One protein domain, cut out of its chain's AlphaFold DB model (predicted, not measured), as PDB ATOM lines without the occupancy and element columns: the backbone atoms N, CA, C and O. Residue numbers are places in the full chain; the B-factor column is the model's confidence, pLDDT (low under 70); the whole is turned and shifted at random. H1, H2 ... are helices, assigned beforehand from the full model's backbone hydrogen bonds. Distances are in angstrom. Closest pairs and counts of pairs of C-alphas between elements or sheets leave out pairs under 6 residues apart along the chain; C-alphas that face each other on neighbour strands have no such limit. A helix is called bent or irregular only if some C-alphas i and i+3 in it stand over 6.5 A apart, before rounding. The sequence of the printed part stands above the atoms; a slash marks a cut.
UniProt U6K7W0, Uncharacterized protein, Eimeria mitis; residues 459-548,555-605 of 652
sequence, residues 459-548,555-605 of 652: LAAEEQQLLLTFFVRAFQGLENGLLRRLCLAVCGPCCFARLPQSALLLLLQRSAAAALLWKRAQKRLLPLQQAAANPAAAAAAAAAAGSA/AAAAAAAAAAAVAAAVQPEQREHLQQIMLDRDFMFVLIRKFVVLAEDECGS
ATOM      1  N   LEU A 459     -13.530  21.395  13.200       89.31
ATOM      2  CA  LEU A 459     -14.122  20.631  14.297       89.31
ATOM      3  C   LEU A 459     -15.409  21.311  14.731       89.31
ATOM      4  O   LEU A 459     -15.409  22.524  14.982       89.31
ATOM      5  N   ALA A 460     -16.467  20.521  14.880       89.81
ATOM      6  CA  ALA A 460     -17.709  20.990  15.473       89.81
ATOM      7  C   ALA A 460     -17.469  21.454  16.923       89.81
ATOM      8  O   ALA A 460     -16.502  21.046  17.578       89.81
ATOM      9  N   ALA A 461     -18.331  22.332  17.440       87.44
ATOM     10  CA  ALA A 461     -18.168  22.886  18.788       87.44
ATOM     11  C   ALA A 461     -18.148  21.779  19.860       87.44
ATOM     12  O   ALA A 461     -17.363  21.838  20.808       87.44
ATOM     13  N   GLU A 462     -18.938  20.726  19.659       89.31
ATOM     14  CA  GLU A 462     -19.041  19.553  20.526       89.31
ATOM     15  C   GLU A 462     -17.725  18.756  20.564       89.31
ATOM     16  O   GLU A 462     -17.272  18.324  21.627       89.31
ATOM     17  N   GLU A 463     -17.052  18.607  19.421       91.50
ATOM     18  CA  GLU A 463     -15.757  17.922  19.333       91.50
ATOM     19  C   GLU A 463     -14.661  18.726  20.039       91.50
ATOM     20  O   GLU A 463     -13.854  18.176  20.795       91.50
ATOM     21  N   GLN A 464     -14.665  20.051  19.865       92.25
ATOM     22  CA  GLN A 464     -13.752  20.943  20.582       92.25
ATOM     23  C   GLN A 464     -13.987  20.883  22.100       92.25
ATOM     24  O   GLN A 464     -13.026  20.892  22.874       92.25
ATOM     25  N   GLN A 465     -15.243  20.749  22.536       92.88
ATOM     26  CA  GLN A 465     -15.604  20.585  23.944       92.88
ATOM     27  C   GLN A 465     -15.061  19.271  24.533       92.88
ATOM     28  O   GLN A 465     -14.549  19.262  25.660       92.88
ATOM     29  N   LEU A 466     -15.115  18.164  23.783       93.12
ATOM     30  CA  LEU A 466     -14.520  16.886  24.193       93.12
ATOM     31  C   LEU A 466     -12.996  16.990  24.323       93.12
ATOM     32  O   LEU A 466     -12.432  16.530  25.320       93.12
ATOM     33  N   LEU A 467     -12.330  17.654  23.370       93.06
ATOM     34  CA  LEU A 467     -10.890  17.911  23.440       93.06
ATOM     35  C   LEU A 467     -10.523  18.753  24.666       93.06
ATOM     36  O   LEU A 467      -9.595  18.406  25.397       93.06
ATOM     37  N   LEU A 468     -11.266  19.825  24.944       94.31
ATOM     38  CA  LEU A 468     -11.055  20.641  26.142       94.31
ATOM     39  C   LEU A 468     -11.265  19.837  27.421       94.31
ATOM     40  O   LEU A 468     -10.452  19.931  28.336       94.31
ATOM     41  N   THR A 469     -12.295  18.994  27.465       94.75
ATOM     42  CA  THR A 469     -12.546  18.105  28.606       94.75
ATOM     43  C   THR A 469     -11.372  17.150  28.827       94.75
ATOM     44  O   THR A 469     -10.941  16.958  29.965       94.75
ATOM     45  N   PHE A 470     -10.798  16.599  27.755       95.06
ATOM     46  CA  PHE A 470      -9.575  15.802  27.835       95.06
ATOM     47  C   PHE A 470      -8.407  16.606  28.428       95.06
ATOM     48  O   PHE A 470      -7.755  16.119  29.353       95.06
ATOM     49  N   PHE A 471      -8.171  17.842  27.974       93.62
ATOM     50  CA  PHE A 471      -7.112  18.688  28.535       93.62
ATOM     51  C   PHE A 471      -7.351  19.016  30.008       93.62
ATOM     52  O   PHE A 471      -6.438  18.838  30.811       93.62
ATOM     53  N   VAL A 472      -8.568  19.403  30.393       94.12
ATOM     54  CA  VAL A 472      -8.952  19.639  31.796       94.12
ATOM     55  C   VAL A 472      -8.595  18.424  32.656       94.12
ATOM     56  O   VAL A 472      -7.900  18.551  33.664       94.12
ATOM     57  N   ARG A 473      -8.974  17.215  32.224       94.44
ATOM     58  CA  ARG A 473      -8.634  15.969  32.934       94.44
ATOM     59  C   ARG A 473      -7.129  15.692  32.947       94.44
ATOM     60  O   ARG A 473      -6.616  15.241  33.968       94.44
ATOM     61  N   ALA A 474      -6.415  15.977  31.859       92.56
ATOM     62  CA  ALA A 474      -4.965  15.803  31.782       92.56
ATOM     63  C   ALA A 474      -4.223  16.726  32.765       92.56
ATOM     64  O   ALA A 474      -3.303  16.272  33.449       92.56
ATOM     65  N   PHE A 475      -4.661  17.985  32.896       91.69
ATOM     66  CA  PHE A 475      -4.135  18.920  33.892       91.69
ATOM     67  C   PHE A 475      -4.539  18.509  35.316       91.69
ATOM     68  O   PHE A 475      -3.682  18.415  36.185       91.69
ATOM     69  N   GLN A 476      -5.786  18.105  35.562       91.62
ATOM     70  CA  GLN A 476      -6.175  17.538  36.866       91.62
ATOM     71  C   GLN A 476      -5.343  16.285  37.234       91.62
ATOM     72  O   GLN A 476      -5.062  16.040  38.407       91.62
ATOM     73  N   GLY A 477      -4.886  15.523  36.235       92.19
ATOM     74  CA  GLY A 477      -4.082  14.305  36.361       92.19
ATOM     75  C   GLY A 477      -2.561  14.498  36.453       92.19
ATOM     76  O   GLY A 477      -1.823  13.543  36.202       92.19
ATOM     77  N   LEU A 478      -2.053  15.682  36.831       90.50
ATOM     78  CA  LEU A 478      -0.608  15.981  36.958       90.50
ATOM     79  C   LEU A 478       0.156  15.128  38.000       90.50
ATOM     80  O   LEU A 478       1.364  15.323  38.196       90.50
ATOM     81  N   GLU A 479      -0.524  14.221  38.702       87.81
ATOM     82  CA  GLU A 479       0.086  13.177  39.537       87.81
ATOM     83  C   GLU A 479       0.724  12.069  38.691       87.81
ATOM     84  O   GLU A 479       1.753  11.508  39.074       87.81
ATOM     85  N   ASN A 480       0.177  11.810  37.500       90.75
ATOM     86  CA  ASN A 480       0.780  10.909  36.535       90.75
ATOM     87  C   ASN A 480       2.024  11.573  35.918       90.75
ATOM     88  O   ASN A 480       1.954  12.650  35.322       90.75
ATOM     89  N   GLY A 481       3.184  10.920  36.048       89.06
ATOM     90  CA  GLY A 481       4.462  11.462  35.584       89.06
ATOM     91  C   GLY A 481       4.505  11.768  34.083       89.06
ATOM     92  O   GLY A 481       5.153  12.736  33.693       89.06
ATOM     93  N   LEU A 482       3.801  10.986  33.260       89.38
ATOM     94  CA  LEU A 482       3.704  11.192  31.815       89.38
ATOM     95  C   LEU A 482       2.861  12.430  31.494       89.38
ATOM     96  O   LEU A 482       3.362  13.358  30.859       89.38
ATOM     97  N   LEU A 483       1.629  12.494  32.014       90.31
ATOM     98  CA  LEU A 483       0.740  13.650  31.829       90.31
ATOM     99  C   LEU A 483       1.394  14.936  32.325       90.31
ATOM    100  O   LEU A 483       1.354  15.953  31.638       90.31
ATOM    101  N   ARG A 484       2.095  14.876  33.464       92.94
ATOM    102  CA  ARG A 484       2.883  16.000  33.970       92.94
ATOM    103  C   ARG A 484       3.946  16.469  32.988       92.94
ATOM    104  O   ARG A 484       4.078  17.675  32.799       92.94
ATOM    105  N   ARG A 485       4.721  15.561  32.387       91.06
ATOM    106  CA  ARG A 485       5.742  15.942  31.397       91.06
ATOM    107  C   ARG A 485       5.113  16.607  30.174       91.06
ATOM    108  O   ARG A 485       5.623  17.638  29.749       91.06
ATOM    109  N   LEU A 486       4.013  16.054  29.663       90.81
ATOM    110  CA  LEU A 486       3.308  16.570  28.486       90.81
ATOM    111  C   LEU A 486       2.680  17.942  28.754       90.81
ATOM    112  O   LEU A 486       2.984  18.907  28.061       90.81
ATOM    113  N   CYS A 487       1.902  18.070  29.828       91.88
ATOM    114  CA  CYS A 487       1.257  19.321  30.226       91.88
ATOM    115  C   CYS A 487       2.275  20.441  30.508       91.88
ATOM    116  O   CYS A 487       2.086  21.585  30.099       91.88
ATOM    117  N   LEU A 488       3.397  20.127  31.170       90.06
ATOM    118  CA  LEU A 488       4.462  21.105  31.419       90.06
ATOM    119  C   LEU A 488       5.282  21.445  30.170       90.06
ATOM    120  O   LEU A 488       5.995  22.446  30.191       90.06
ATOM    121  N   ALA A 489       5.228  20.637  29.110       90.00
ATOM    122  CA  ALA A 489       5.878  20.972  27.851       90.00
ATOM    123  C   ALA A 489       5.094  22.064  27.104       90.00
ATOM    124  O   ALA A 489       5.696  23.068  26.724       90.00
ATOM    125  N   VAL A 490       3.762  21.938  27.019       89.69
ATOM    126  CA  VAL A 490       2.871  22.941  26.392       89.69
ATOM    127  C   VAL A 490       2.652  24.202  27.229       89.69
ATOM    128  O   VAL A 490       2.478  25.284  26.676       89.69
ATOM    129  N   CYS A 491       2.688  24.097  28.559       90.88
ATOM    130  CA  CYS A 491       2.591  25.251  29.465       90.88
ATOM    131  C   CYS A 491       3.957  25.678  30.029       90.88
ATOM    132  O   CYS A 491       4.033  26.361  31.053       90.88
ATOM    133  N   GLY A 492       5.045  25.217  29.410       91.25
ATOM    134  CA  GLY A 492       6.401  25.408  29.904       91.25
ATOM    135  C   GLY A 492       6.991  26.783  29.588       91.25
ATOM    136  O   GLY A 492       6.378  27.595  28.906       91.25
ATOM    137  N   PRO A 493       8.246  27.042  29.996       93.31
ATOM    138  CA  PRO A 493       8.909  28.332  29.777       93.31
ATOM    139  C   PRO A 493       9.112  28.701  28.297       93.31
ATOM    140  O   PRO A 493       9.457  29.840  28.004       93.31
ATOM    141  N   CYS A 494       8.909  27.766  27.360       94.19
ATOM    142  CA  CYS A 494       8.897  28.063  25.927       94.19
ATOM    143  C   CYS A 494       7.802  29.077  25.569       94.19
ATOM    144  O   CYS A 494       8.030  29.923  24.706       94.19
ATOM    145  N   CYS A 495       6.669  29.065  26.278       93.81
ATOM    146  CA  CYS A 495       5.573  30.003  26.050       93.81
ATOM    147  C   CYS A 495       5.978  31.464  26.335       93.81
ATOM    148  O   CYS A 495       5.421  32.393  25.757       93.81
ATOM    149  N   PHE A 496       7.027  31.700  27.135       94.94
ATOM    150  CA  PHE A 496       7.520  33.051  27.417       94.94
ATOM    151  C   PHE A 496       8.012  33.785  26.162       94.94
ATOM    152  O   PHE A 496       8.029  35.011  26.153       94.94
ATOM    153  N   ALA A 497       8.343  33.061  25.088       95.38
ATOM    154  CA  ALA A 497       8.741  33.649  23.809       95.38
ATOM    155  C   ALA A 497       7.637  34.480  23.141       95.38
ATOM    156  O   ALA A 497       7.926  35.253  22.231       95.38
ATOM    157  N   ARG A 498       6.381  34.297  23.558       94.50
ATOM    158  CA  ARG A 498       5.221  35.040  23.055       94.50
ATOM    159  C   ARG A 498       4.791  36.182  23.974       94.50
ATOM    160  O   ARG A 498       3.900  36.942  23.607       94.50
ATOM    161  N   LEU A 499       5.409  36.325  25.147       93.44
ATOM    162  CA  LEU A 499       5.145  37.469  26.011       93.44
ATOM    163  C   LEU A 499       5.676  38.755  25.358       93.44
ATOM    164  O   LEU A 499       6.745  38.724  24.742       93.44
ATOM    165  N   PRO A 500       4.995  39.902  25.541       95.25
ATOM    166  CA  PRO A 500       5.561  41.196  25.184       95.25
ATOM    167  C   PRO A 500       6.941  41.377  25.824       95.25
ATOM    168  O   PRO A 500       7.125  41.046  26.998       95.25
ATOM    169  N   GLN A 501       7.904  41.934  25.083       95.00
ATOM    170  CA  GLN A 501       9.299  42.039  25.532       95.00
ATOM    171  C   GLN A 501       9.432  42.751  26.889       95.00
ATOM    172  O   GLN A 501      10.224  42.335  27.732       95.00
ATOM    173  N   SER A 502       8.620  43.781  27.139       96.44
ATOM    174  CA  SER A 502       8.572  44.491  28.425       96.44
ATOM    175  C   SER A 502       8.105  43.595  29.578       96.44
ATOM    176  O   SER A 502       8.720  43.592  30.646       96.44
ATOM    177  N   ALA A 503       7.059  42.793  29.363       95.25
ATOM    178  CA  ALA A 503       6.534  41.851  30.350       95.25
ATOM    179  C   ALA A 503       7.518  40.704  30.616       95.25
ATOM    180  O   ALA A 503       7.709  40.313  31.770       95.25
ATOM    181  N   LEU A 504       8.180  40.205  29.568       96.06
ATOM    182  CA  LEU A 504       9.233  39.205  29.695       96.06
ATOM    183  C   LEU A 504      10.397  39.748  30.529       96.06
ATOM    184  O   LEU A 504      10.768  39.126  31.519       96.06
ATOM    185  N   LEU A 505      10.940  40.922  30.194       96.69
ATOM    186  CA  LEU A 505      12.033  41.536  30.957       96.69
ATOM    187  C   LEU A 505      11.654  41.751  32.425       96.69
ATOM    188  O   LEU A 505      12.429  41.390  33.309       96.69
ATOM    189  N   LEU A 506      10.440  42.244  32.691       96.81
ATOM    190  CA  LEU A 506       9.935  42.406  34.053       96.81
ATOM    191  C   LEU A 506       9.849  41.062  34.795       96.81
ATOM    192  O   LEU A 506      10.237  40.974  35.960       96.81
ATOM    193  N   LEU A 507       9.381  39.996  34.137       94.44
ATOM    194  CA  LEU A 507       9.316  38.655  34.719       94.44
ATOM    195  C   LEU A 507      10.716  38.110  35.049       94.44
ATOM    196  O   LEU A 507      10.930  37.589  36.147       94.44
ATOM    197  N   LEU A 508      11.671  38.253  34.125       96.12
ATOM    198  CA  LEU A 508      13.053  37.800  34.311       96.12
ATOM    199  C   LEU A 508      13.764  38.600  35.412       96.12
ATOM    200  O   LEU A 508      14.531  38.024  36.181       96.12
ATOM    201  N   GLN A 509      13.472  39.899  35.530       96.94
ATOM    202  CA  GLN A 509      14.004  40.763  36.585       96.94
ATOM    203  C   GLN A 509      13.432  40.404  37.962       96.94
ATOM    204  O   GLN A 509      14.159  40.399  38.954       96.94
ATOM    205  N   ARG A 510      12.137  40.072  38.043       95.75
ATOM    206  CA  ARG A 510      11.467  39.732  39.311       95.75
ATOM    207  C   ARG A 510      11.760  38.314  39.800       95.75
ATOM    208  O   ARG A 510      11.586  38.041  40.985       95.75
ATOM    209  N   SER A 511      12.172  37.402  38.917       95.31
ATOM    210  CA  SER A 511      12.378  35.993  39.259       95.31
ATOM    211  C   SER A 511      13.623  35.408  38.594       95.31
ATOM    212  O   SER A 511      13.611  35.015  37.428       95.31
ATOM    213  N   ALA A 512      14.686  35.222  39.384       92.12
ATOM    214  CA  ALA A 512      15.897  34.524  38.943       92.12
ATOM    215  C   ALA A 512      15.610  33.085  38.463       92.12
ATOM    216  O   ALA A 512      16.255  32.589  37.539       92.12
ATOM    217  N   ALA A 513      14.606  32.419  39.049       90.50
ATOM    218  CA  ALA A 513      14.164  31.102  38.598       90.50
ATOM    219  C   ALA A 513      13.562  31.162  37.185       90.50
ATOM    220  O   ALA A 513      13.899  30.325  36.348       90.50
ATOM    221  N   ALA A 514      12.734  32.174  36.895       92.25
ATOM    222  CA  ALA A 514      12.217  32.400  35.546       92.25
ATOM    223  C   ALA A 514      13.357  32.692  34.558       92.25
ATOM    224  O   ALA A 514      13.358  32.133  33.466       92.25
ATOM    225  N   ALA A 515      14.372  33.464  34.963       95.12
ATOM    226  CA  ALA A 515      15.552  33.730  34.139       95.12
ATOM    227  C   ALA A 515      16.342  32.463  33.770       95.12
ATOM    228  O   ALA A 515      16.722  32.282  32.611       95.12
ATOM    229  N   LEU A 516      16.558  31.550  34.722       95.38
ATOM    230  CA  LEU A 516      17.227  30.270  34.458       95.38
ATOM    231  C   LEU A 516      16.394  29.353  33.551       95.38
ATOM    232  O   LEU A 516      16.929  28.750  32.618       95.38
ATOM    233  N   LEU A 517      15.086  29.267  33.806       93.12
ATOM    234  CA  LEU A 517      14.160  28.493  32.981       93.12
ATOM    235  C   LEU A 517      14.087  29.038  31.552       93.12
ATOM    236  O   LEU A 517      14.120  28.261  30.599       93.12
ATOM    237  N   TRP A 518      14.072  30.361  31.402       96.31
ATOM    238  CA  TRP A 518      14.088  31.032  30.110       96.31
ATOM    239  C   TRP A 518      15.385  30.773  29.340       96.31
ATOM    240  O   TRP A 518      15.322  30.384  28.180       96.31
ATOM    241  N   LYS A 519      16.561  30.849  29.983       96.69
ATOM    242  CA  LYS A 519      17.841  30.468  29.344       96.69
ATOM    243  C   LYS A 519      17.830  29.023  28.835       96.69
ATOM    244  O   LYS A 519      18.373  28.728  27.771       96.69
ATOM    245  N   ARG A 520      17.204  28.100  29.576       94.94
ATOM    246  CA  ARG A 520      17.034  26.708  29.131       94.94
ATOM    247  C   ARG A 520      16.057  26.600  27.958       94.94
ATOM    248  O   ARG A 520      16.319  25.830  27.038       94.94
ATOM    249  N   ALA A 521      14.966  27.361  27.972       94.56
ATOM    250  CA  ALA A 521      14.012  27.410  26.868       94.56
ATOM    251  C   ALA A 521      14.622  28.019  25.600       94.56
ATOM    252  O   ALA A 521      14.420  27.469  24.526       94.56
ATOM    253  N   GLN A 522      15.452  29.058  25.711       95.75
ATOM    254  CA  GLN A 522      16.179  29.635  24.576       95.75
ATOM    255  C   GLN A 522      17.044  28.593  23.859       95.75
ATOM    256  O   GLN A 522      17.015  28.523  22.637       95.75
ATOM    257  N   LYS A 523      17.735  27.714  24.598       96.12
ATOM    258  CA  LYS A 523      18.477  26.596  23.989       96.12
ATOM    259  C   LYS A 523      17.571  25.646  23.200       96.12
ATOM    260  O   LYS A 523      17.982  25.159  22.157       96.12
ATOM    261  N   ARG A 524      16.346  25.398  23.681       93.75
ATOM    262  CA  ARG A 524      15.343  24.590  22.962       93.75
ATOM    263  C   ARG A 524      14.737  25.327  21.766       93.75
ATOM    264  O   ARG A 524      14.333  24.675  20.819       93.75
ATOM    265  N   LEU A 525      14.661  26.656  21.808       94.75
ATOM    266  CA  LEU A 525      14.133  27.497  20.730       94.75
ATOM    267  C   LEU A 525      15.176  27.804  19.646       94.75
ATOM    268  O   LEU A 525      14.800  28.224  18.556       94.75
ATOM    269  N   LEU A 526      16.464  27.583  19.920       95.56
ATOM    270  CA  LEU A 526      17.555  27.867  18.989       95.56
ATOM    271  C   LEU A 526      17.389  27.176  17.623       95.56
ATOM    272  O   LEU A 526      17.528  27.875  16.623       95.56
ATOM    273  N   PRO A 527      17.016  25.880  17.524       93.88
ATOM    274  CA  PRO A 527      16.790  25.243  16.226       93.88
ATOM    275  C   PRO A 527      15.691  25.936  15.418       93.88
ATOM    276  O   PRO A 527      15.801  26.062  14.205       93.88
ATOM    277  N   LEU A 528      14.653  26.439  16.093       90.88
ATOM    278  CA  LEU A 528      13.552  27.164  15.462       90.88
ATOM    279  C   LEU A 528      13.992  28.552  14.985       90.88
ATOM    280  O   LEU A 528      13.610  28.977  13.900       90.88
ATOM    281  N   GLN A 529      14.843  29.234  15.753       92.25
ATOM    282  CA  GLN A 529      15.448  30.502  15.335       92.25
ATOM    283  C   GLN A 529      16.397  30.317  14.146       92.25
ATOM    284  O   GLN A 529      16.355  31.110  13.214       92.25
ATOM    285  N   GLN A 530      17.205  29.253  14.143       92.00
ATOM    286  CA  GLN A 530      18.084  28.898  13.025       92.00
ATOM    287  C   GLN A 530      17.273  28.542  11.774       92.00
ATOM    288  O   GLN A 530      17.552  29.055  10.692       92.00
ATOM    289  N   ALA A 531      16.216  27.740  11.931       88.56
ATOM    290  CA  ALA A 531      15.307  27.393  10.844       88.56
ATOM    291  C   ALA A 531      14.579  28.619  10.271       88.56
ATOM    292  O   ALA A 531      14.325  28.654   9.074       88.56
ATOM    293  N   ALA A 532      14.277  29.634  11.089       87.06
ATOM    294  CA  ALA A 532      13.695  30.895  10.628       87.06
ATOM    295  C   ALA A 532      14.729  31.849   9.994       87.06
ATOM    296  O   ALA A 532      14.392  32.601   9.080       87.06
ATOM    297  N   ALA A 533      15.985  31.822  10.450       89.50
ATOM    298  CA  ALA A 533      17.057  32.670   9.928       89.50
ATOM    299  C   ALA A 533      17.551  32.218   8.544       89.50
ATOM    300  O   ALA A 533      17.859  33.064   7.711       89.50
ATOM    301  N   ASN A 534      17.586  30.910   8.271       86.38
ATOM    302  CA  ASN A 534      18.033  30.358   6.986       86.38
ATOM    303  C   ASN A 534      17.243  30.879   5.765       86.38
ATOM    304  O   ASN A 534      17.878  31.370   4.833       86.38
ATOM    305  N   PRO A 535      15.895  30.842   5.735       80.19
ATOM    306  CA  PRO A 535      15.135  31.381   4.613       80.19
ATOM    307  C   PRO A 535      15.219  32.906   4.544       80.19
ATOM    308  O   PRO A 535      15.231  33.450   3.447       80.19
ATOM    309  N   ALA A 536      15.340  33.608   5.677       81.19
ATOM    310  CA  ALA A 536      15.545  35.057   5.681       81.19
ATOM    311  C   ALA A 536      16.912  35.441   5.087       81.19
ATOM    312  O   ALA A 536      16.998  36.381   4.302       81.19
ATOM    313  N   ALA A 537      17.967  34.686   5.404       79.81
ATOM    314  CA  ALA A 537      19.293  34.859   4.822       79.81
ATOM    315  C   ALA A 537      19.310  34.494   3.330       79.81
ATOM    316  O   ALA A 537      19.901  35.223   2.538       79.81
ATOM    317  N   ALA A 538      18.615  33.423   2.930       77.75
ATOM    318  CA  ALA A 538      18.461  33.048   1.525       77.75
ATOM    319  C   ALA A 538      17.665  34.100   0.734       77.75
ATOM    320  O   ALA A 538      18.071  34.474  -0.362       77.75
ATOM    321  N   ALA A 539      16.583  34.638   1.304       79.75
ATOM    322  CA  ALA A 539      15.805  35.719   0.704       79.75
ATOM    323  C   ALA A 539      16.612  37.023   0.614       79.75
ATOM    324  O   ALA A 539      16.550  37.708  -0.402       79.75
ATOM    325  N   ALA A 540      17.413  37.349   1.633       82.75
ATOM    326  CA  ALA A 540      18.313  38.501   1.602       82.75
ATOM    327  C   ALA A 540      19.426  38.334   0.551       82.75
ATOM    328  O   ALA A 540      19.723  39.278  -0.177       82.75
ATOM    329  N   ALA A 541      19.999  37.133   0.417       79.38
ATOM    330  CA  ALA A 541      20.973  36.817  -0.626       79.38
ATOM    331  C   ALA A 541      20.346  36.869  -2.031       79.38
ATOM    332  O   ALA A 541      20.952  37.412  -2.950       79.38
ATOM    333  N   ALA A 542      19.110  36.382  -2.187       77.50
ATOM    334  CA  ALA A 542      18.350  36.480  -3.430       77.50
ATOM    335  C   ALA A 542      18.022  37.938  -3.787       77.50
ATOM    336  O   ALA A 542      18.168  38.333  -4.940       77.50
ATOM    337  N   ALA A 543      17.642  38.761  -2.806       81.56
ATOM    338  CA  ALA A 543      17.405  40.189  -3.005       81.56
ATOM    339  C   ALA A 543      18.694  40.939  -3.389       81.56
ATOM    340  O   ALA A 543      18.666  41.797  -4.270       81.56
ATOM    341  N   ALA A 544      19.831  40.582  -2.782       80.75
ATOM    342  CA  ALA A 544      21.136  41.129  -3.146       80.75
ATOM    343  C   ALA A 544      21.563  40.714  -4.566       80.75
ATOM    344  O   ALA A 544      22.074  41.543  -5.315       80.75
ATOM    345  N   ALA A 545      21.299  39.466  -4.970       76.75
ATOM    346  CA  ALA A 545      21.573  38.984  -6.324       76.75
ATOM    347  C   ALA A 545      20.639  39.616  -7.378       76.75
ATOM    348  O   ALA A 545      21.086  39.969  -8.466       76.75
ATOM    349  N   GLY A 546      19.361  39.828  -7.043       70.62
ATOM    350  CA  GLY A 546      18.374  40.455  -7.930       70.62
ATOM    351  C   GLY A 546      18.628  41.943  -8.202       70.62
ATOM    352  O   GLY A 546      18.183  42.469  -9.218       70.62
ATOM    353  N   SER A 547      19.393  42.628  -7.346       75.56
ATOM    354  CA  SER A 547      19.836  44.004  -7.610       75.56
ATOM    355  C   SER A 547      20.928  44.093  -8.685       75.56
ATOM    356  O   SER A 547      21.182  45.199  -9.163       75.56
ATOM    357  N   ALA A 548      21.575  42.985  -9.063       70.94
ATOM    358  CA  ALA A 548      22.710  43.006  -9.985       70.94
ATOM    359  C   ALA A 548      22.317  42.855 -11.467       70.94
ATOM    360  O   ALA A 548      23.115  43.220 -12.321       70.94
ATOM    361  N   ALA A 555      16.407  34.383 -13.183       78.62
ATOM    362  CA  ALA A 555      17.231  34.423 -11.975       78.62
ATOM    363  C   ALA A 555      16.383  34.442 -10.688       78.62
ATOM    364  O   ALA A 555      16.718  33.768  -9.709       78.62
ATOM    365  N   ALA A 556      15.246  35.146 -10.696       76.12
ATOM    366  CA  ALA A 556      14.324  35.192  -9.560       76.12
ATOM    367  C   ALA A 556      13.647  33.832  -9.305       76.12
ATOM    368  O   ALA A 556      13.555  33.386  -8.158       76.12
ATOM    369  N   ALA A 557      13.231  33.139 -10.371       81.38
ATOM    370  CA  ALA A 557      12.650  31.800 -10.274       81.38
ATOM    371  C   ALA A 557      13.675  30.761  -9.780       81.38
ATOM    372  O   ALA A 557      13.355  29.944  -8.917       81.38
ATOM    373  N   ALA A 558      14.924  30.831 -10.257       81.81
ATOM    374  CA  ALA A 558      16.005  29.959  -9.801       81.81
ATOM    375  C   ALA A 558      16.354  30.186  -8.317       81.81
ATOM    376  O   ALA A 558      16.555  29.223  -7.578       81.81
ATOM    377  N   ALA A 559      16.358  31.441  -7.851       77.25
ATOM    378  CA  ALA A 559      16.580  31.764  -6.442       77.25
ATOM    379  C   ALA A 559      15.440  31.259  -5.536       77.25
ATOM    380  O   ALA A 559      15.701  30.707  -4.464       77.25
ATOM    381  N   ALA A 560      14.184  31.382  -5.978       78.31
ATOM    382  CA  ALA A 560      13.031  30.824  -5.268       78.31
ATOM    383  C   ALA A 560      13.078  29.284  -5.213       78.31
ATOM    384  O   ALA A 560      12.836  28.698  -4.157       78.31
ATOM    385  N   ALA A 561      13.461  28.630  -6.314       82.31
ATOM    386  CA  ALA A 561      13.633  27.179  -6.371       82.31
ATOM    387  C   ALA A 561      14.776  26.693  -5.463       82.31
ATOM    388  O   ALA A 561      14.618  25.700  -4.754       82.31
ATOM    389  N   ALA A 562      15.899  27.416  -5.412       80.31
ATOM    390  CA  ALA A 562      17.005  27.109  -4.507       80.31
ATOM    391  C   ALA A 562      16.598  27.261  -3.030       80.31
ATOM    392  O   ALA A 562      16.914  26.396  -2.212       80.31
ATOM    393  N   ALA A 563      15.838  28.306  -2.680       75.56
ATOM    394  CA  ALA A 563      15.303  28.480  -1.329       75.56
ATOM    395  C   ALA A 563      14.328  27.350  -0.942       75.56
ATOM    396  O   ALA A 563      14.398  26.832   0.175       75.56
ATOM    397  N   ALA A 564      13.468  26.916  -1.872       78.56
ATOM    398  CA  ALA A 564      12.568  25.781  -1.672       78.56
ATOM    399  C   ALA A 564      13.330  24.453  -1.511       78.56
ATOM    400  O   ALA A 564      12.987  23.657  -0.640       78.56
ATOM    401  N   ALA A 565      14.402  24.231  -2.279       81.62
ATOM    402  CA  ALA A 565      15.239  23.036  -2.171       81.62
ATOM    403  C   ALA A 565      15.981  22.965  -0.824       81.62
ATOM    404  O   ALA A 565      16.043  21.903  -0.206       81.62
ATOM    405  N   VAL A 566      16.483  24.099  -0.319       78.69
ATOM    406  CA  VAL A 566      17.102  24.178   1.018       78.69
ATOM    407  C   VAL A 566      16.074  23.920   2.123       78.69
ATOM    408  O   VAL A 566      16.388  23.248   3.104       78.69
ATOM    409  N   ALA A 567      14.836  24.396   1.962       75.38
ATOM    410  CA  ALA A 567      13.749  24.091   2.893       75.38
ATOM    411  C   ALA A 567      13.332  22.607   2.847       75.38
ATOM    412  O   ALA A 567      13.050  22.020   3.891       75.38
ATOM    413  N   ALA A 568      13.341  21.988   1.662       79.56
ATOM    414  CA  ALA A 568      13.031  20.571   1.469       79.56
ATOM    415  C   ALA A 568      14.132  19.630   1.995       79.56
ATOM    416  O   ALA A 568      13.842  18.496   2.362       79.56
ATOM    417  N   ALA A 569      15.381  20.098   2.085       83.19
ATOM    418  CA  ALA A 569      16.510  19.318   2.596       83.19
ATOM    419  C   ALA A 569      16.525  19.151   4.131       83.19
ATOM    420  O   ALA A 569      17.382  18.444   4.667       83.19
ATOM    421  N   VAL A 570      15.603  19.790   4.862       85.00
ATOM    422  CA  VAL A 570      15.464  19.585   6.310       85.00
ATOM    423  C   VAL A 570      14.971  18.160   6.560       85.00
ATOM    424  O   VAL A 570      13.887  17.789   6.113       85.00
ATOM    425  N   GLN A 571      15.756  17.364   7.292       89.12
ATOM    426  CA  GLN A 571      15.394  15.981   7.605       89.12
ATOM    427  C   GLN A 571      14.009  15.908   8.281       89.12
ATOM    428  O   GLN A 571      13.696  16.766   9.117       89.12
ATOM    429  N   PRO A 572      13.183  14.889   7.975       83.56
ATOM    430  CA  PRO A 572      11.821  14.771   8.505       83.56
ATOM    431  C   PRO A 572      11.782  14.794  10.042       83.56
ATOM    432  O   PRO A 572      10.966  15.510  10.620       83.56
ATOM    433  N   GLU A 573      12.742  14.145  10.712       86.25
ATOM    434  CA  GLU A 573      12.863  14.176  12.179       86.25
ATOM    435  C   GLU A 573      13.078  15.594  12.732       86.25
ATOM    436  O   GLU A 573      12.535  15.977  13.773       86.25
ATOM    437  N   GLN A 574      13.855  16.418  12.025       89.00
ATOM    438  CA  GLN A 574      14.097  17.801  12.422       89.00
ATOM    439  C   GLN A 574      12.829  18.645  12.254       89.00
ATOM    440  O   GLN A 574      12.559  19.516  13.084       89.00
ATOM    441  N   ARG A 575      12.015  18.365  11.229       86.31
ATOM    442  CA  ARG A 575      10.724  19.030  11.012       86.31
ATOM    443  C   ARG A 575       9.730  18.709  12.127       86.31
ATOM    444  O   ARG A 575       9.128  19.637  12.668       86.31
ATOM    445  N   GLU A 576       9.611  17.443  12.521       87.69
ATOM    446  CA  GLU A 576       8.773  17.034  13.657       87.69
ATOM    447  C   GLU A 576       9.233  17.699  14.959       87.69
ATOM    448  O   GLU A 576       8.425  18.240  15.719       87.69
ATOM    449  N   HIS A 577      10.547  17.749  15.199       90.00
ATOM    450  CA  HIS A 577      11.094  18.423  16.373       90.00
ATOM    451  C   HIS A 577      10.795  19.931  16.385       90.00
ATOM    452  O   HIS A 577      10.473  20.500  17.430       90.00
ATOM    453  N   LEU A 578      10.862  20.595  15.230       90.19
ATOM    454  CA  LEU A 578      10.518  22.011  15.098       90.19
ATOM    455  C   LEU A 578       9.028  22.265  15.336       90.19
ATOM    456  O   LEU A 578       8.685  23.181  16.086       90.19
ATOM    457  N   GLN A 579       8.148  21.433  14.772       88.75
ATOM    458  CA  GLN A 579       6.704  21.492  15.026       88.75
ATOM    459  C   GLN A 579       6.393  21.299  16.509       88.75
ATOM    460  O   GLN A 579       5.589  22.029  17.090       88.75
ATOM    461  N   GLN A 580       7.098  20.370  17.150       89.81
ATOM    462  CA  GLN A 580       6.981  20.124  18.574       89.81
ATOM    463  C   GLN A 580       7.332  21.363  19.408       89.81
ATOM    464  O   GLN A 580       6.616  21.713  20.349       89.81
ATOM    465  N   ILE A 581       8.427  22.046  19.062       90.75
ATOM    466  CA  ILE A 581       8.845  23.287  19.724       90.75
ATOM    467  C   ILE A 581       7.832  24.411  19.468       90.75
ATOM    468  O   ILE A 581       7.548  25.189  20.380       90.75
ATOM    469  N   MET A 582       7.277  24.504  18.255       90.44
ATOM    470  CA  MET A 582       6.232  25.477  17.923       90.44
ATOM    471  C   MET A 582       4.985  25.271  18.779       90.44
ATOM    472  O   MET A 582       4.500  26.238  19.362       90.44
ATOM    473  N   LEU A 583       4.507  24.033  18.920       90.06
ATOM    474  CA  LEU A 583       3.366  23.712  19.780       90.06
ATOM    475  C   LEU A 583       3.647  24.045  21.247       90.06
ATOM    476  O   LEU A 583       2.849  24.741  21.871       90.06
ATOM    477  N   ASP A 584       4.803  23.627  21.773       89.31
ATOM    478  CA  ASP A 584       5.226  23.940  23.147       89.31
ATOM    479  C   ASP A 584       5.272  25.463  23.410       89.31
ATOM    480  O   ASP A 584       5.086  25.923  24.537       89.31
ATOM    481  N   ARG A 585       5.562  26.262  22.374       93.44
ATOM    482  CA  ARG A 585       5.634  27.728  22.438       93.44
ATOM    483  C   ARG A 585       4.260  28.390  22.303       93.44
ATOM    484  O   ARG A 585       3.980  29.356  23.011       93.44
ATOM    485  N   ASP A 586       3.437  27.902  21.380       92.50
ATOM    486  CA  ASP A 586       2.289  28.643  20.849       92.50
ATOM    487  C   ASP A 586       0.945  28.160  21.385       92.50
ATOM    488  O   ASP A 586       0.017  28.962  21.439       92.50
ATOM    489  N   PHE A 587       0.836  26.905  21.834       93.25
ATOM    490  CA  PHE A 587      -0.435  26.283  22.222       93.25
ATOM    491  C   PHE A 587      -1.270  27.159  23.164       93.25
ATOM    492  O   PHE A 587      -2.411  27.488  22.850       93.25
ATOM    493  N   MET A 588      -0.687  27.606  24.281       92.38
ATOM    494  CA  MET A 588      -1.408  28.420  25.265       92.38
ATOM    495  C   MET A 588      -1.864  29.770  24.707       92.38
ATOM    496  O   MET A 588      -2.963  30.221  25.012       92.38
ATOM    497  N   PHE A 589      -1.040  30.416  23.883       92.19
ATOM    498  CA  PHE A 589      -1.371  31.718  23.302       92.19
ATOM    499  C   PHE A 589      -2.447  31.596  22.232       92.19
ATOM    500  O   PHE A 589      -3.354  32.422  22.188       92.19
ATOM    501  N   VAL A 590      -2.367  30.559  21.397       92.50
ATOM    502  CA  VAL A 590      -3.392  30.263  20.394       92.50
ATOM    503  C   VAL A 590      -4.713  29.938  21.081       92.50
ATOM    504  O   VAL A 590      -5.739  30.485  20.690       92.50
ATOM    505  N   LEU A 591      -4.691  29.140  22.151       93.44
ATOM    506  CA  LEU A 591      -5.891  28.786  22.905       93.44
ATOM    507  C   LEU A 591      -6.544  30.003  23.582       93.44
ATOM    508  O   LEU A 591      -7.757  30.168  23.497       93.44
ATOM    509  N   ILE A 592      -5.753  30.881  24.211       93.50
ATOM    510  CA  ILE A 592      -6.256  32.127  24.817       93.50
ATOM    511  C   ILE A 592      -6.800  33.071  23.742       93.50
ATOM    512  O   ILE A 592      -7.883  33.622  23.904       93.50
ATOM    513  N   ARG A 593      -6.083  33.247  22.627       92.50
ATOM    514  CA  ARG A 593      -6.557  34.086  21.521       92.50
ATOM    515  C   ARG A 593      -7.865  33.551  20.946       92.50
ATOM    516  O   ARG A 593      -8.769  34.334  20.699       92.50
ATOM    517  N   LYS A 594      -7.968  32.231  20.770       92.94
ATOM    518  CA  LYS A 594      -9.194  31.569  20.328       92.94
ATOM    519  C   LYS A 594     -10.339  31.841  21.298       92.94
ATOM    520  O   LYS A 594     -11.401  32.234  20.848       92.94
ATOM    521  N   PHE A 595     -10.113  31.727  22.606       95.19
ATOM    522  CA  PHE A 595     -11.123  32.085  23.605       95.19
ATOM    523  C   PHE A 595     -11.614  33.530  23.444       95.19
ATOM    524  O   PHE A 595     -12.818  33.751  23.421       95.19
ATOM    525  N   VAL A 596     -10.699  34.495  23.286       94.62
ATOM    526  CA  VAL A 596     -11.057  35.914  23.107       94.62
ATOM    527  C   VAL A 596     -11.870  36.123  21.830       94.62
ATOM    528  O   VAL A 596     -12.931  36.725  21.900       94.62
ATOM    529  N   VAL A 597     -11.440  35.560  20.697       92.50
ATOM    530  CA  VAL A 597     -12.177  35.645  19.420       92.50
ATOM    531  C   VAL A 597     -13.581  35.041  19.544       92.50
ATOM    532  O   VAL A 597     -14.557  35.646  19.116       92.50
ATOM    533  N   LEU A 598     -13.722  33.878  20.187       92.25
ATOM    534  CA  LEU A 598     -15.032  33.251  20.392       92.25
ATOM    535  C   LEU A 598     -15.937  34.049  21.345       92.25
ATOM    536  O   LEU A 598     -17.157  34.071  21.175       92.25
ATOM    537  N   ALA A 599     -15.358  34.683  22.362       92.94
ATOM    538  CA  ALA A 599     -16.104  35.455  23.348       92.94
ATOM    539  C   ALA A 599     -16.494  36.856  22.848       92.94
ATOM    540  O   ALA A 599     -17.563  37.341  23.204       92.94
ATOM    541  N   GLU A 600     -15.644  37.509  22.054       92.44
ATOM    542  CA  GLU A 600     -15.869  38.875  21.565       92.44
ATOM    543  C   GLU A 600     -16.540  38.885  20.188       92.44
ATOM    544  O   GLU A 600     -17.607  39.479  20.045       92.44
ATOM    545  N   ASP A 601     -15.961  38.200  19.198       87.94
ATOM    546  CA  ASP A 601     -16.416  38.280  17.806       87.94
ATOM    547  C   ASP A 601     -17.644  37.393  17.582       87.94
ATOM    548  O   ASP A 601     -18.692  37.865  17.138       87.94
ATOM    549  N   GLU A 602     -17.548  36.110  17.946       86.38
ATOM    550  CA  GLU A 602     -18.643  35.164  17.715       86.38
ATOM    551  C   GLU A 602     -19.829  35.484  18.620       86.38
ATOM    552  O   GLU A 602     -20.906  35.777  18.109       86.38
ATOM    553  N   CYS A 603     -19.653  35.510  19.948       87.50
ATOM    554  CA  CYS A 603     -20.763  35.803  20.863       87.50
ATOM    555  C   CYS A 603     -21.321  37.222  20.692       87.50
ATOM    556  O   CYS A 603     -22.527  37.408  20.840       87.50
ATOM    557  N   GLY A 604     -20.475  38.207  20.364       85.69
ATOM    558  CA  GLY A 604     -20.909  39.583  20.122       85.69
ATOM    559  C   GLY A 604     -21.726  39.755  18.839       85.69
ATOM    560  O   GLY A 604     -22.506  40.702  18.747       85.69
ATOM    561  N   SER A 605     -21.587  38.841  17.872       87.69
ATOM    562  CA  SER A 605     -22.364  38.861  16.626       87.69
ATOM    563  C   SER A 605     -23.814  38.390  16.786       87.69
ATOM    564  O   SER A 605     -24.649  38.700  15.935       87.69
TER     565      SER A 605
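AT A GLANCE: This is residues 459 to 548 and 555 to 605 of the 652 residues of an uncharacterized protein of Eimeria mitis (UniProt U6K7W0). A loose, branching set of helices meets at a small junction, where short H3 packs on H5a and on the end of H7a, and long arms lead away from it. On one side H5b and H6 run out side by side as a slender pair that makes much of the longest axis; on the other, residues 459 to 470, mostly in H1, and residues 590 to 605 of H7b stick out, while H4 closes a small triangle with H3 and H5a. The 141 printed residues hold seven named helices, H1 to H7 in order, and no named strand, and the class is all helix. H5 and H7 are bent, and the helices that touch are mostly crossed. The whole is loose, with a radius of gyration of the C-alphas of 19.8 A, and spans 59 by 43 by 33 A.

IN THESE COORDINATES: H1, residues 461 to 476, begins at C-alpha 461 at (-18.168, 22.886, 18.788) and is 22.3 A long from first to last C-alpha. H2, residues 481 to 490, H3, residues 493 to 498, and H4, residues 501 to 510, are shorter, at 14.8 A, 10.2 A and 14.1 A. H5, residues 512 to 546, was assigned as one helix by its hydrogen bonds but is bent, with C-alphas 524 and 527 lying 6.9 A apart. Its arms are H5a, residues 512 to 524, 18.8 A long, and H5b, residues 527 to 546, 28.6 A long and beginning at (16.790, 25.243, 16.226); their lines stand at a steep tilt of 56 degrees. H6, residues 555 to 568, is 19.8 A long. H7, residues 572 to 605, was also assigned as one helix by its hydrogen bonds but is bent, with C-alphas 585 and 588 lying 7.6 A apart. Its arms H7a, residues 572 to 585, and H7b, residues 588 to 605, are 20.0 A and 25.0 A long and stand at a steep tilt of 61 degrees; H7b ends at (-22.364, 38.861, 16.626).

HOW THE PARTS SIT: H5, its two arms taken together, is the hub and touches four other helices. H5a touches H3 at 80 degrees, about perpendicular, with the C-alphas of Cys 494 and Ala 521 closest at 5.2 A. H4 and H5a touch only at the corner, where the C-alphas of Leu 508 and Ala 515 are closest at 4.8 A. H5b touches H6 at a shallow tilt of 13 degrees, opposite ways, with the C-alphas of Ala 542 and Ala 559 closest at 5.9 A. H5b touches H7a with residues 527 to 528 alone, and the closest C-alphas, of Leu 528 and Leu 578, are 6.0 A apart. H7a, with residues 581 to 585 alone, touches H3, and the C-alphas of Cys 495 and Arg 585 are closest at 4.3 A. H2 and H7a touch only at their ends, with the C-alphas of Val 490 and Asp 584 closest at 4.1 A. H1 touches H2 with residues 474 to 475 alone, at a steep tilt of 59 degrees, opposite ways; the C-alphas of Ala 474 and Leu 483 are closest at 6.1 A. H7b and H3 only just touch, with 3 pairs of C-alphas within 8 A, the closest being those of Cys 495 and Met 588 at 7.2 A. H1 and H7b are apart, and so are H6 and H7a. In H1, H2, H4, H5a, H6 and H7a every O i to N i+4 pair is within hydrogen-bond range; in H5b 14 of 16 are, in H7b 12 of 14, and in H3 0 of 2, beside 3 of 3 O i to N i+3 pairs.

THE WHOLE: The two C-alphas farthest apart, those of Glu 479 and Ala 548, are 62.1 A apart. Residues 549 to 554 are not printed, and C-alphas 548 and 555 are 10.4 A apart across this cut. The links printed whole are tight. The mean pLDDT of the printed part is 89.3, that of H6 is 79, and no printed residue is under 70.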